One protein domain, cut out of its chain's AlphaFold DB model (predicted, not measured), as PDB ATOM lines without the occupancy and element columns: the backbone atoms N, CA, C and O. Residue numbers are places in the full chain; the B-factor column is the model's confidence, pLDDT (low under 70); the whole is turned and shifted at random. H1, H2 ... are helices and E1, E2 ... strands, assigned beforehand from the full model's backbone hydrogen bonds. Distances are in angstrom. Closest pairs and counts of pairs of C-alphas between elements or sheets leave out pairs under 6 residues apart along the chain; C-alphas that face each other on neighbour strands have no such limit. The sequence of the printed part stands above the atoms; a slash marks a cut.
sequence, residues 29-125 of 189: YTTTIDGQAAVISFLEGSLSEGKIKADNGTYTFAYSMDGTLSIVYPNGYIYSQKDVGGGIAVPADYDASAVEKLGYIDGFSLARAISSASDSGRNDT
ATOM      1  N   TYR A  29     -29.420 -15.863  15.705       79.75
ATOM      2  CA  TYR A  29     -28.040 -15.455  15.453       79.75
ATOM      3  C   TYR A  29     -27.750 -14.178  16.234       79.75
ATOM      4  O   TYR A  29     -28.209 -13.091  15.877       79.75
ATOM      5  N   THR A  30     -26.976 -14.303  17.310       84.19
ATOM      6  CA  THR A  30     -26.509 -13.142  18.075       84.19
ATOM      7  C   THR A  30     -25.252 -12.582  17.421       84.19
ATOM      8  O   THR A  30     -24.242 -13.273  17.304       84.19
ATOM      9  N   THR A  31     -25.303 -11.325  16.999       82.44
ATOM     10  CA  THR A  31     -24.177 -10.622  16.380       82.44
ATOM     11  C   THR A  31     -24.078  -9.193  16.906       82.44
ATOM     12  O   THR A  31     -24.970  -8.696  17.590       82.44
ATOM     13  N   THR A  32     -22.958  -8.530  16.630       85.19
ATOM     14  CA  THR A  32     -22.777  -7.103  16.911       85.19
ATOM     15  C   THR A  32     -22.779  -6.353  15.584       85.19
ATOM     16  O   THR A  32     -21.901  -6.576  14.753       85.19
ATOM     17  N   ILE A  33     -23.761  -5.477  15.380       85.69
ATOM     18  CA  ILE A  33     -23.914  -4.660  14.171       85.69
ATOM     19  C   ILE A  33     -23.628  -3.213  14.570       85.69
ATOM     20  O   ILE A  33     -24.295  -2.684  15.453       85.69
ATOM     21  N   ASP A  34     -22.599  -2.598  13.985       81.25
ATOM     22  CA  ASP A  34     -22.159  -1.226  14.301       81.25
ATOM     23  C   ASP A  34     -21.966  -0.948  15.806       81.25
ATOM     24  O   ASP A  34     -22.269   0.123  16.323       81.25
ATOM     25  N   GLY A  35     -21.452  -1.942  16.538       76.81
ATOM     26  CA  GLY A  35     -21.211  -1.844  17.982       76.81
ATOM     27  C   GLY A  35     -22.447  -2.074  18.859       76.81
ATOM     28  O   GLY A  35     -22.322  -2.048  20.081       76.81
ATOM     29  N   GLN A  36     -23.615  -2.346  18.270       82.31
ATOM     30  CA  GLN A  36     -24.843  -2.697  18.982       82.31
ATOM     31  C   GLN A  36     -25.101  -4.204  18.919       82.31
ATOM     32  O   GLN A  36     -24.992  -4.823  17.859       82.31
ATOM     33  N   ALA A  37     -25.458  -4.804  20.054       86.56
ATOM     34  CA  ALA A  37     -25.865  -6.203  20.085       86.56
ATOM     35  C   ALA A  37     -27.218  -6.365  19.376       86.56
ATOM     36  O   ALA A  37     -28.176  -5.641  19.660       86.56
ATOM     37  N   ALA A  38     -27.295  -7.321  18.456       89.62
ATOM     38  CA  ALA A  38     -28.495  -7.623  17.696       89.62
ATOM     39  C   ALA A  38     -28.704  -9.136  17.599       89.62
ATOM     40  O   ALA A  38     -27.758  -9.907  17.435       89.62
ATOM     41  N   VAL A  39     -29.963  -9.556  17.678       91.44
ATOM     42  CA  VAL A  39     -30.380 -10.947  17.489       91.44
ATOM     43  C   VAL A  39     -31.183 -11.039  16.201       91.44
ATOM     44  O   VAL A  39     -32.205 -10.366  16.067       91.44
ATOM     45  N   ILE A  40     -30.715 -11.851  15.259       91.75
ATOM     46  CA  ILE A  40     -31.376 -12.112  13.980       91.75
ATOM     47  C   ILE A  40     -32.106 -13.450  14.092       91.75
ATOM     48  O   ILE A  40     -31.475 -14.483  14.298       91.75
ATOM     49  N   SER A  41     -33.425 -13.427  13.926       90.06
ATOM     50  CA  SER A  41     -34.287 -14.609  13.956       90.06
ATOM     51  C   SER A  41     -34.971 -14.765  12.604       90.06
ATOM     52  O   SER A  41     -35.658 -13.849  12.139       90.06
ATOM     53  N   PHE A  42     -34.800 -15.920  11.972       88.94
ATOM     54  CA  PHE A  42     -35.442 -16.246  10.699       88.94
ATOM     55  C   PHE A  42     -36.847 -16.820  10.914       88.94
ATOM     56  O   PHE A  42     -37.146 -17.378  11.971       88.94
ATOM     57  N   LEU A  43     -37.730 -16.683   9.923       85.56
ATOM     58  CA  LEU A  43     -39.019 -17.375   9.954       85.56
ATOM     59  C   LEU A  43     -38.799 -18.888   9.793       85.56
ATOM     60  O   LEU A  43     -37.915 -19.333   9.062       85.56
ATOM     61  N   GLU A  44     -39.617 -19.690  10.473       76.19
ATOM     62  CA  GLU A  44     -39.519 -21.148  10.412       76.19
ATOM     63  C   GLU A  44     -39.582 -21.653   8.958       76.19
ATOM     64  O   GLU A  44     -40.534 -21.389   8.225       76.19
ATOM     65  N   GLY A  45     -38.539 -22.376   8.537       70.50
ATOM     66  CA  GLY A  45     -38.430 -22.930   7.185       70.50
ATOM     67  C   GLY A  45     -38.001 -21.940   6.094       70.50
ATOM     68  O   GLY A  45     -37.976 -22.329   4.925       70.50
ATOM     69  N   SER A  46     -37.639 -20.699   6.437       79.25
ATOM     70  CA  SER A  46     -37.270 -19.655   5.474       79.25
ATOM     71  C   SER A  46     -36.051 -18.859   5.943       79.25
ATOM     72  O   SER A  46     -36.101 -18.161   6.945       79.25
ATOM     73  N   LEU A  47     -34.954 -18.904   5.179       82.38
ATOM     74  CA  LEU A  47     -33.794 -18.013   5.375       82.38
ATOM     75  C   LEU A  47     -33.955 -16.666   4.647       82.38
ATOM     76  O   LEU A  47     -33.043 -15.842   4.638       82.38
ATOM     77  N   SER A  48     -35.104 -16.454   4.005       87.25
ATOM     78  CA  SER A  48     -35.376 -15.281   3.175       87.25
ATOM     79  C   SER A  48     -36.141 -14.194   3.920       87.25
ATOM     80  O   SER A  48     -36.295 -13.099   3.394       87.25
ATOM     81  N   GLU A  49     -36.638 -14.462   5.122       91.75
ATOM     82  CA  GLU A  49     -37.420 -13.502   5.894       91.75
ATOM     83  C   GLU A  49     -37.203 -13.700   7.392       91.75
ATOM     84  O   GLU A  49     -36.885 -14.797   7.858       91.75
ATOM     85  N   GLY A  50     -37.361 -12.629   8.159       92.69
ATOM     86  CA  GLY A  50     -37.081 -12.679   9.583       92.69
ATOM     87  C   GLY A  50     -37.158 -11.329  10.270       92.69
ATOM     88  O   GLY A  50     -37.669 -10.338   9.740       92.69
ATOM     89  N   LYS A  51     -36.654 -11.302  11.499       94.25
ATOM     90  CA  LYS A  51     -36.620 -10.127  12.362       94.25
ATOM     91  C   LYS A  51     -35.236  -9.941  12.952       94.25
ATOM     92  O   LYS A  51     -34.524 -10.904  13.207       94.25
ATOM     93  N   ILE A  52     -34.891  -8.690  13.208       93.56
ATOM     94  CA  ILE A  52     -33.678  -8.303  13.919       93.56
ATOM     95  C   ILE A  52     -34.119  -7.536  15.149       93.56
ATOM     96  O   ILE A  52     -34.811  -6.526  15.031       93.56
ATOM     97  N   LYS A  53     -33.736  -8.007  16.327       93.06
ATOM     98  CA  LYS A  53     -33.994  -7.328  17.591       93.06
ATOM     99  C   LYS A  53     -32.696  -6.708  18.088       93.06
ATOM    100  O   LYS A  53     -31.759  -7.436  18.395       93.06
ATOM    101  N   ALA A  54     -32.666  -5.386  18.167       90.00
ATOM    102  CA  ALA A  54     -31.570  -4.616  18.740       90.00
ATOM    103  C   ALA A  54     -32.108  -3.674  19.830       90.00
ATOM    104  O   ALA A  54     -33.323  -3.527  19.998       90.00
ATOM    105  N   ASP A  55     -31.210  -3.018  20.561       85.50
ATOM    106  CA  ASP A  55     -31.580  -2.105  21.653       85.50
ATOM    107  C   ASP A  55     -32.438  -0.918  21.178       85.50
ATOM    108  O   ASP A  55     -33.298  -0.424  21.907       85.50
ATOM    109  N   ASN A  56     -32.241  -0.480  19.933       84.00
ATOM    110  CA  ASN A  56     -32.941   0.649  19.312       84.00
ATOM    111  C   ASN A  56     -34.250   0.274  18.597       84.00
ATOM    112  O   ASN A  56     -34.920   1.149  18.044       84.00
ATOM    113  N   GLY A  57     -34.639  -1.001  18.611       88.50
ATOM    114  CA  GLY A  57     -35.916  -1.447  18.073       88.50
ATOM    115  C   GLY A  57     -35.859  -2.796  17.372       88.50
ATOM    116  O   GLY A  57     -34.863  -3.518  17.384       88.50
ATOM    117  N   THR A  58     -36.994  -3.164  16.782       93.88
ATOM    118  CA  THR A  58     -37.127  -4.392  15.996       93.88
ATOM    119  C   THR A  58     -37.283  -4.047  14.526       93.88
ATOM    120  O   THR A  58     -38.193  -3.308  14.156       93.88
ATOM    121  N   TYR A  59     -36.416  -4.622  13.704       94.19
ATOM    122  CA  TYR A  59     -36.439  -4.521  12.253       94.19
ATOM    123  C   TYR A  59     -37.040  -5.806  11.691       94.19
ATOM    124  O   TYR A  59     -36.831  -6.887  12.243       94.19
ATOM    125  N   THR A  60     -37.786  -5.711  10.598       95.38
ATOM    126  CA  THR A  60     -38.301  -6.890   9.881       95.38
ATOM    127  C   THR A  60     -37.717  -6.893   8.486       95.38
ATOM    128  O   THR A  60     -37.704  -5.844   7.850       95.38
ATOM    129  N   PHE A  61     -37.235  -8.033   8.003       95.31
ATOM    130  CA  PHE A  61     -36.656  -8.127   6.669       95.31
ATOM    131  C   PHE A  61     -37.281  -9.248   5.843       95.31
ATOM    132  O   PHE A  61     -37.752 -10.246   6.389       95.31
ATOM    133  N   ALA A  62     -37.261  -9.071   4.524       95.00
ATOM    134  CA  ALA A  62     -37.679 -10.072   3.555       95.00
ATOM    135  C   ALA A  62     -36.927  -9.904   2.227       95.00
ATOM    136  O   ALA A  62     -36.725  -8.783   1.752       95.00
ATOM    137  N   TYR A  63     -36.553 -11.021   1.610       93.12
ATOM    138  CA  TYR A  63     -36.044 -11.094   0.246       93.12
ATOM    139  C   TYR A  63     -37.183 -11.401  -0.727       93.12
ATOM    140  O   TYR A  63     -37.921 -12.375  -0.574       93.12
ATOM    141  N   SER A  64     -37.294 -10.585  -1.769       92.38
ATOM    142  CA  SER A  64     -38.162 -10.845  -2.917       92.38
ATOM    143  C   SER A  64     -37.548 -11.898  -3.850       92.38
ATOM    144  O   SER A  64     -36.332 -12.087  -3.878       92.38
ATOM    145  N   MET A  65     -38.373 -12.557  -4.678       87.19
ATOM    146  CA  MET A  65     -37.894 -13.552  -5.662       87.19
ATOM    147  C   MET A  65     -36.883 -12.990  -6.670       87.19
ATOM    148  O   MET A  65     -36.112 -13.741  -7.261       87.19
ATOM    149  N   ASP A  66     -36.890 -11.678  -6.884       88.50
ATOM    150  CA  ASP A  66     -35.964 -10.982  -7.772       88.50
ATOM    151  C   ASP A  66     -34.624 -10.620  -7.097       88.50
ATOM    152  O   ASP A  66     -33.817  -9.905  -7.695       88.50
ATOM    153  N   GLY A  67     -34.407 -11.084  -5.861       87.50
ATOM    154  CA  GLY A  67     -33.204 -10.845  -5.066       87.50
ATOM    155  C   GLY A  67     -33.197  -9.523  -4.296       87.50
ATOM    156  O   GLY A  67     -32.194  -9.207  -3.663       87.50
ATOM    157  N   THR A  68     -34.281  -8.740  -4.328       94.12
ATOM    158  CA  THR A  68     -34.352  -7.470  -3.592       94.12
ATOM    159  C   THR A  68     -34.578  -7.718  -2.104       94.12
ATOM    160  O   THR A  68     -35.605  -8.277  -1.716       94.12
ATOM    161  N   LEU A  69     -33.659  -7.250  -1.261       95.75
ATOM    162  CA  LEU A  69     -33.830  -7.196   0.187       95.75
ATOM    163  C   LEU A  69     -34.682  -5.982   0.555       95.75
ATOM    164  O   LEU A  69     -34.421  -4.884   0.077       95.75
ATOM    165  N   SER A  70     -35.674  -6.162   1.420       96.56
ATOM    166  CA  SER A  70     -36.450  -5.080   2.034       96.56
ATOM    167  C   SER A  70     -36.352  -5.176   3.549       96.56
ATOM    168  O   SER A  70     -36.555  -6.254   4.102       96.56
ATOM    169  N   ILE A  71     -36.058  -4.062   4.215       96.31
ATOM    170  CA  ILE A  71     -35.920  -3.947   5.667       96.31
ATOM    171  C   ILE A  71     -36.856  -2.844   6.155       96.31
ATOM    172  O   ILE A  71     -36.726  -1.685   5.767       96.31
ATOM    173  N   VAL A  72     -37.786  -3.206   7.029       96.12
ATOM    174  CA  VAL A  72     -38.720  -2.295   7.688       96.12
ATOM    175  C   VAL A  72     -38.133  -1.876   9.031       96.12
ATOM    176  O   VAL A  72     -37.896  -2.717   9.902       96.12
ATOM    177  N   TYR A  73     -37.908  -0.576   9.186       94.38
ATOM    178  CA  TYR A  73     -37.404   0.052  10.404       94.38
ATOM    179  C   TYR A  73     -38.514   0.220  11.454       94.38
ATOM    180  O   TYR A  73     -39.700   0.216  11.106       94.38
ATOM    181  N   PRO A  74     -38.164   0.457  12.734       93.12
ATOM    182  CA  PRO A  74     -39.147   0.678  13.799       93.12
ATOM    183  C   PRO A  74     -40.094   1.864  13.553       93.12
ATOM    184  O   PRO A  74     -41.234   1.852  14.008       93.12
ATOM    185  N   ASN A  75     -39.638   2.880  12.817       90.62
ATOM    186  CA  ASN A  75     -40.439   4.042  12.419       90.62
ATOM    187  C   ASN A  75     -41.314   3.796  11.169       90.62
ATOM    188  O   ASN A  75     -42.004   4.710  10.725       90.62
ATOM    189  N   GLY A  76     -41.267   2.596  10.583       90.06
ATOM    190  CA  GLY A  76     -41.984   2.233   9.360       90.06
ATOM    191  C   GLY A  76     -41.276   2.612   8.056       90.06
ATOM    192  O   GLY A  76     -41.811   2.317   6.989       90.06
ATOM    193  N   TYR A  77     -40.089   3.229   8.108       92.00
ATOM    194  CA  TYR A  77     -39.280   3.459   6.909       92.00
ATOM    195  C   TYR A  77     -38.835   2.124   6.303       92.00
ATOM    196  O   TYR A  77     -38.513   1.181   7.031       92.00
ATOM    197  N   ILE A  78     -38.810   2.041   4.973       94.44
ATOM    198  CA  ILE A  78     -38.425   0.829   4.253       94.44
ATOM    199  C   ILE A  78     -37.128   1.104   3.503       94.44
ATOM    200  O   ILE A  78     -37.106   1.856   2.532       94.44
ATOM    201  N   TYR A  79     -36.060   0.450   3.938       94.62
ATOM    202  CA  TYR A  79     -34.821   0.370   3.182       94.62
ATOM    203  C   TYR A  79     -34.895  -0.822   2.237       94.62
ATOM    204  O   TYR A  79     -35.269  -1.919   2.654       94.62
ATOM    205  N   SER A  80     -34.523  -0.627   0.978       95.19
ATOM    206  CA  SER A  80     -34.406  -1.714   0.014       95.19
ATOM    207  C   SER A  80     -33.002  -1.785  -0.565       95.19
ATOM    208  O   SER A  80     -32.293  -0.788  -0.657       95.19
ATOM    209  N   GLN A  81     -32.567  -2.982  -0.933       94.44
ATOM    210  CA  GLN A  81     -31.247  -3.184  -1.502       94.44
ATOM    211  C   GLN A  81     -31.279  -4.270  -2.570       94.44
ATOM    212  O   GLN A  81     -31.843  -5.343  -2.355       94.44
ATOM    213  N   LYS A  82     -30.641  -4.004  -3.712       93.88
ATOM    214  CA  LYS A  82     -30.508  -4.965  -4.813       93.88
ATOM    215  C   LYS A  82     -29.125  -4.885  -5.452       93.88
ATOM    216  O   LYS A  82     -28.632  -3.788  -5.702       93.88
ATOM    217  N   ASP A  83     -28.521  -6.034  -5.749       89.94
ATOM    218  CA  ASP A  83     -27.325  -6.091  -6.596       89.94
ATOM    219  C   ASP A  83     -27.722  -5.898  -8.066       89.94
ATOM    220  O   ASP A  83     -28.601  -6.589  -8.592       89.94
ATOM    221  N   VAL A  84     -27.090  -4.931  -8.721       88.81
ATOM    222  CA  VAL A  84     -27.266  -4.643 -10.140       88.81
ATOM    223  C   VAL A  84     -25.889  -4.561 -10.789       88.81
ATOM    224  O   VAL A  84     -25.254  -3.508 -10.823       88.81
ATOM    225  N   GLY A  85     -25.426  -5.691 -11.323       82.19
ATOM    226  CA  GLY A  85     -24.189  -5.760 -12.103       82.19
ATOM    227  C   GLY A  85     -22.929  -5.467 -11.287       82.19
ATOM    228  O   GLY A  85     -22.005  -4.849 -11.814       82.19
ATOM    229  N   GLY A  86     -22.895  -5.872 -10.012       81.06
ATOM    230  CA  GLY A  86     -21.783  -5.608  -9.094       81.06
ATOM    231  C   GLY A  86     -21.840  -4.235  -8.416       81.06
ATOM    232  O   GLY A  86     -20.957  -3.904  -7.626       81.06
ATOM    233  N   GLY A  87     -22.867  -3.433  -8.709       86.12
ATOM    234  CA  GLY A  87     -23.235  -2.248  -7.939       86.12
ATOM    235  C   GLY A  87     -24.390  -2.545  -6.986       86.12
ATOM    236  O   GLY A  87     -25.223  -3.404  -7.259       86.12
ATOM    237  N   ILE A  88     -24.471  -1.806  -5.880       90.44
ATOM    238  CA  ILE A  88     -25.596  -1.901  -4.946       90.44
ATOM    239  C   ILE A  88     -26.566  -0.747  -5.219       90.44
ATOM    240  O   ILE A  88     -26.196   0.418  -5.086       90.44
ATOM    241  N   ALA A  89     -27.805  -1.074  -5.583       91.81
ATOM    242  CA  ALA A  89     -28.899  -0.119  -5.710       91.81
ATOM    243  C   ALA A  89     -29.663  -0.001  -4.381       91.81
ATOM    244  O   ALA A  89     -30.071  -1.015  -3.814       91.81
ATOM    245  N   VAL A  90     -29.868   1.238  -3.925       93.19
ATOM    246  CA  VAL A  90     -30.603   1.615  -2.701       93.19
ATOM    247  C   VAL A  90     -31.616   2.732  -3.014       93.19
ATOM    248  O   VAL A  90     -31.505   3.351  -4.079       93.19
ATOM    249  N   PRO A  91     -32.605   3.011  -2.139       90.25
ATOM    250  CA  PRO A  91     -33.532   4.123  -2.315       90.25
ATOM    251  C   PRO A  91     -32.802   5.458  -2.496       90.25
ATOM    252  O   PRO A  91     -31.832   5.747  -1.801       90.25
ATOM    253  N   ALA A  92     -33.276   6.289  -3.428       88.44
ATOM    254  CA  ALA A  92     -32.649   7.580  -3.733       88.44
ATOM    255  C   ALA A  92     -32.768   8.600  -2.585       88.44
ATOM    256  O   ALA A  92     -31.990   9.546  -2.512       88.44
ATOM    257  N   ASP A  93     -33.756   8.415  -1.714       89.12
ATOM    258  CA  ASP A  93     -34.024   9.201  -0.514       89.12
ATOM    259  C   ASP A  93     -33.329   8.640   0.737       89.12
ATOM    260  O   ASP A  93     -33.532   9.158   1.835       89.12
ATOM    261  N   TYR A  94     -32.522   7.585   0.592       89.44
ATOM    262  CA  TYR A  94     -31.804   6.999   1.712       89.44
ATOM    263  C   TYR A  94     -30.690   7.929   2.210       89.44
ATOM    264  O   TYR A  94     -29.736   8.223   1.487       89.44
ATOM    265  N   ASP A  95     -30.791   8.354   3.470       88.62
ATOM    266  CA  ASP A  95     -29.772   9.143   4.165       88.62
ATOM    267  C   ASP A  95     -29.326   8.426   5.445       88.62
ATOM    268  O   ASP A  95     -30.018   8.445   6.468       88.62
ATOM    269  N   ALA A  96     -28.133   7.830   5.399       86.62
ATOM    270  CA  ALA A  96     -27.516   7.156   6.540       86.62
ATOM    271  C   ALA A  96     -27.362   8.083   7.761       86.62
ATOM    272  O   ALA A  96     -27.579   7.663   8.896       86.62
ATOM    273  N   SER A  97     -27.084   9.375   7.546       87.38
ATOM    274  CA  SER A  97     -26.931  10.341   8.643       87.38
ATOM    275  C   SER A  97     -28.263  10.634   9.335       87.38
ATOM    276  O   SER A  97     -28.298  10.926  10.531       87.38
ATOM    277  N   ALA A  98     -29.376  10.589   8.599       88.50
ATOM    278  CA  ALA A  98     -30.709  10.738   9.175       88.50
ATOM    279  C   ALA A  98     -31.107   9.506  10.000       88.50
ATOM    280  O   ALA A  98     -31.693   9.656  11.071       88.50
ATOM    281  N   VAL A  99     -30.741   8.308   9.535       88.12
ATOM    282  CA  VAL A  99     -30.947   7.043  10.260       88.12
ATOM    283  C   VAL A  99     -30.151   7.026  11.569       88.12
ATOM    284  O   VAL A  99     -30.718   6.750  12.627       88.12
ATOM    285  N   GLU A 100     -28.879   7.426  11.526       86.81
ATOM    286  CA  GLU A 100     -28.013   7.500  12.709       86.81
ATOM    287  C   GLU A 100     -28.527   8.519  13.741       86.81
ATOM    288  O   GLU A 100     -28.546   8.239  14.939       86.81
ATOM    289  N   LYS A 101     -29.041   9.679  13.300       88.38
ATOM    290  CA  LYS A 101     -29.662  10.680  14.196       88.38
ATOM    291  C   LYS A 101     -30.889  10.156  14.938       88.38
ATOM    292  O   LYS A 101     -31.186  10.640  16.028       88.38
ATOM    293  N   LEU A 102     -31.609   9.200  14.354       87.12
ATOM    294  CA  LEU A 102     -32.727   8.510  15.004       87.12
ATOM    295  C   LEU A 102     -32.253   7.390  15.945       87.12
ATOM    296  O   LEU A 102     -33.070   6.794  16.644       87.12
ATOM    297  N   GLY A 103     -30.946   7.123  15.985       87.75
ATOM    298  CA  GLY A 103     -30.330   6.072  16.783       87.75
ATOM    299  C   GLY A 103     -30.503   4.677  16.190       87.75
ATOM    300  O   GLY A 103     -30.316   3.705  16.920       87.75
ATOM    301  N   TYR A 104     -30.885   4.563  14.914       90.62
ATOM    302  CA  TYR A 104     -31.074   3.287  14.219       90.62
ATOM    303  C   TYR A 104     -29.779   2.782  13.576       90.62
ATOM    304  O   TYR A 104     -28.873   3.558  13.283       90.62
ATOM    305  N   ILE A 105     -29.713   1.468  13.355       91.44
ATOM    306  CA  ILE A 105     -28.597   0.818  12.655       91.44
ATOM    307  C   ILE A 105     -28.683   1.154  11.163       91.44
ATOM    308  O   ILE A 105     -29.778   1.188  10.598       91.44
ATOM    309  N   ASP A 106     -27.533   1.371  10.528       93.06
ATOM    310  CA  ASP A 106     -27.438   1.618   9.092       93.06
ATOM    311  C   ASP A 106     -27.961   0.432   8.251       93.06
ATOM    312  O   ASP A 106     -27.804  -0.746   8.588       93.06
ATOM    313  N   GLY A 107     -28.579   0.750   7.114       91.94
ATOM    314  CA  GLY A 107     -29.232  -0.211   6.231       91.94
ATOM    315  C   GLY A 107     -28.250  -1.165   5.566       91.94
ATOM    316  O   GLY A 107     -28.554  -2.352   5.444       91.94
ATOM    317  N   PHE A 108     -27.052  -0.698   5.203       91.94
ATOM    318  CA  PHE A 108     -26.002  -1.565   4.669       91.94
ATOM    319  C   PHE A 108     -25.464  -2.506   5.740       91.94
ATOM    320  O   PHE A 108     -25.189  -3.673   5.446       91.94
ATOM    321  N   SER A 109     -25.316  -2.027   6.973       92.06
ATOM    322  CA  SER A 109     -24.875  -2.858   8.094       92.06
ATOM    323  C   SER A 109     -25.896  -3.943   8.428       92.06
ATOM    324  O   SER A 109     -25.518  -5.110   8.562       92.06
ATOM    325  N   LEU A 110     -27.191  -3.602   8.456       92.88
ATOM    326  CA  LEU A 110     -28.275  -4.578   8.596       92.88
ATOM    327  C   LEU A 110     -28.267  -5.588   7.442       92.88
ATOM    328  O   LEU A 110     -28.293  -6.790   7.686       92.88
ATOM    329  N   ALA A 111     -28.167  -5.126   6.194       93.56
ATOM    330  CA  ALA A 111     -28.142  -6.002   5.025       93.56
ATOM    331  C   ALA A 111     -26.949  -6.968   5.028       93.56
ATOM    332  O   ALA A 111     -27.107  -8.154   4.735       93.56
ATOM    333  N   ARG A 112     -25.761  -6.489   5.411       92.12
ATOM    334  CA  ARG A 112     -24.566  -7.329   5.557       92.12
ATOM    335  C   ARG A 112     -24.753  -8.374   6.654       92.12
ATOM    336  O   ARG A 112     -24.394  -9.530   6.448       92.12
ATOM    337  N   ALA A 113     -25.314  -7.981   7.795       91.75
ATOM    338  CA  ALA A 113     -25.567  -8.894   8.901       91.75
ATOM    339  C   ALA A 113     -26.591  -9.976   8.522       91.75
ATOM    340  O   ALA A 113     -26.357 -11.148   8.805       91.75
ATOM    341  N   ILE A 114     -27.666  -9.606   7.816       92.06
ATOM    342  CA  ILE A 114     -28.660 -10.546   7.278       92.06
ATOM    343  C   ILE A 114     -27.999 -11.527   6.309       92.06
ATOM    344  O   ILE A 114     -28.166 -12.732   6.474       92.06
ATOM    345  N   SER A 115     -27.214 -11.032   5.345       89.88
ATOM    346  CA  SER A 115     -26.503 -11.887   4.387       89.88
ATOM    347  C   SER A 115     -25.601 -12.881   5.115       89.88
ATOM    348  O   SER A 115     -25.732 -14.083   4.914       89.88
ATOM    349  N   SER A 116     -24.765 -12.401   6.038       87.44
ATOM    350  CA  SER A 116     -23.854 -13.247   6.813       87.44
ATOM    351  C   SER A 116     -24.588 -14.289   7.658       87.44
ATOM    352  O   SER A 116     -24.131 -15.428   7.750       87.44
ATOM    353  N   ALA A 117     -25.707 -13.922   8.288       87.12
ATOM    354  CA  ALA A 117     -26.521 -14.852   9.065       87.12
ATOM    355  C   ALA A 117     -27.193 -15.894   8.159       87.12
ATOM    356  O   ALA A 117     -27.224 -17.074   8.496       87.12
ATOM    357  N   SER A 118     -27.663 -15.480   6.980       84.75
ATOM    358  CA  SER A 118     -28.271 -16.381   6.000       84.75
ATOM    359  C   SER A 118     -27.253 -17.363   5.417       84.75
ATOM    360  O   SER A 118     -27.550 -18.549   5.300       84.75
ATOM    361  N   ASP A 119     -26.028 -16.907   5.139       83.50
ATOM    362  CA  ASP A 119     -24.930 -17.752   4.668       83.50
ATOM    363  C   ASP A 119     -24.505 -18.745   5.754       83.50
ATOM    364  O   ASP A 119     -24.291 -19.920   5.470       83.50
ATOM    365  N   SER A 120     -24.454 -18.300   7.013       77.06
ATOM    366  CA  SER A 120     -24.168 -19.175   8.158       77.06
ATOM    367  C   SER A 120     -25.235 -20.263   8.305       77.06
ATOM    368  O   SER A 120     -24.891 -21.437   8.389       77.06
ATOM    369  N   GLY A 121     -26.521 -19.906   8.207       70.62
ATOM    370  CA  GLY A 121     -27.615 -20.879   8.252       70.62
ATOM    371  C   GLY A 121     -27.647 -21.849   7.069       70.62
ATOM    372  O   GLY A 121     -28.063 -22.996   7.224       70.62
ATOM    373  N   ARG A 122     -27.169 -21.438   5.885       68.69
ATOM    374  CA  ARG A 122     -26.962 -22.363   4.754       68.69
ATOM    375  C   ARG A 122     -25.822 -23.336   5.036       68.69
ATOM    376  O   ARG A 122     -25.974 -24.524   4.770       68.69
ATOM    377  N   ASN A 123     -24.716 -22.845   5.583       61.25
ATOM    378  CA  ASN A 123     -23.534 -23.658   5.862       61.25
ATOM    379  C   ASN A 123     -23.746 -24.637   7.029       61.25
ATOM    380  O   ASN A 123     -23.192 -25.731   6.994       61.25
ATOM    381  N   ASP A 124     -24.607 -24.312   7.998       58.28
ATOM    382  CA  ASP A 124     -25.004 -25.236   9.074       58.28
ATOM    383  C   ASP A 124     -25.810 -26.450   8.569       58.28
ATOM    384  O   ASP A 124     -26.019 -27.412   9.308       58.28
ATOM    385  N   THR A 125     -26.256 -26.443   7.306       54.28
ATOM    386  CA  THR A 125     -27.059 -27.543   6.749       54.28
ATOM    387  C   THR A 125     -26.220 -28.713   6.213       54.28
ATOM    388  O   THR A 125     -26.765 -29.803   6.060       54.28
TER     389      THR A 125
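AT A GLANCE: This is residues 29 to 125 of the 189 residues of an uncharacterized protein of Clostridiaceae bacterium (UniProt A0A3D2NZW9). A seven-stranded antiparallel sheet, curled like part of a barrel but not closed, wraps round one long helix, H2, which packs in its hollow. A short helix, H1, sits off the sheet, beyond the end of H2 where residue 107 lies. The printed part has 97 residues, with seven named strands and then two named helices in the order E1 E2 E3 E4 E5 E6 E7 H1 H2; across the sheet the strands keep this same order, and the class is mixed, helices and strands. The whole is compact, with a radius of gyration of the C-alphas of 12.9 A and spans of 39 by 33 by 20 A.

IN THESE COORDINATES: E1 is residues 29 to 33, from C-alpha 29 at (-28.040, -15.455, 15.453). E2, residues 36 to 43, is 22.3 A long; E3, residues 46 to 54, is 20.8 A and bends by 66 degrees at residue 49. E4, residues 57 to 63, is 20.3 A long, and E5 is residues 69 to 72. E6, residues 78 to 84, is 19.0 A long, and E7 is residues 87 to 89. H1 is residues 96 to 101. H2, residues 107 to 123, is 24.1 A long and ends at C-alpha 123 at (-23.534, -23.658, 5.862).

HOW THE PARTS SIT: E1 to E7 form a meander, each strand the antiparallel neighbour of the one before, and each successive pair is a hairpin. Within hydrogen-bond range are N 31 and O 38, 2.9 A, for E1 and E2; N 41 and O 51, 2.8 A, for E2 and E3; N 52 and O 59, 2.8 A, for E3 and E4; N 70 and O 62, 2.8 A, for E4 and E5; N 71 and O 79, 2.8 A, for E5 and E6; and N 84 and O 87, 2.8 A, for E6 and E7. The pairing of E6 is staggered: residues 78 to 81 pair with E5, residues 82 to 84 with E7. The edge strands are E1 and E7. The strongly twisted sheet curls round H2, which is on one face of it, in two layers. The closest C-alphas of E3 and H2, Leu 47 and Ser 118, are 5.8 A apart; those of E1 and H2, Ile 33 and Ser 109, are 6.4 A apart. H1 is not on the sheet; it is close to but not clearly touching H2, with C-alphas 96 and 107 at 7.6 A, their lines about perpendicular at 75 degrees. In H1 and H2 every O i to N i+4 pair is within hydrogen-bond range.

THE WHOLE: The C-alphas farthest apart, of Lys 101 and Thr 125, are 39.0 A apart. The printed part has no cut and no long link; E7 to H1 is short and the other links are tight. The mean pLDDT of the printed part is 87.7; residues 122 to 125 are under 70.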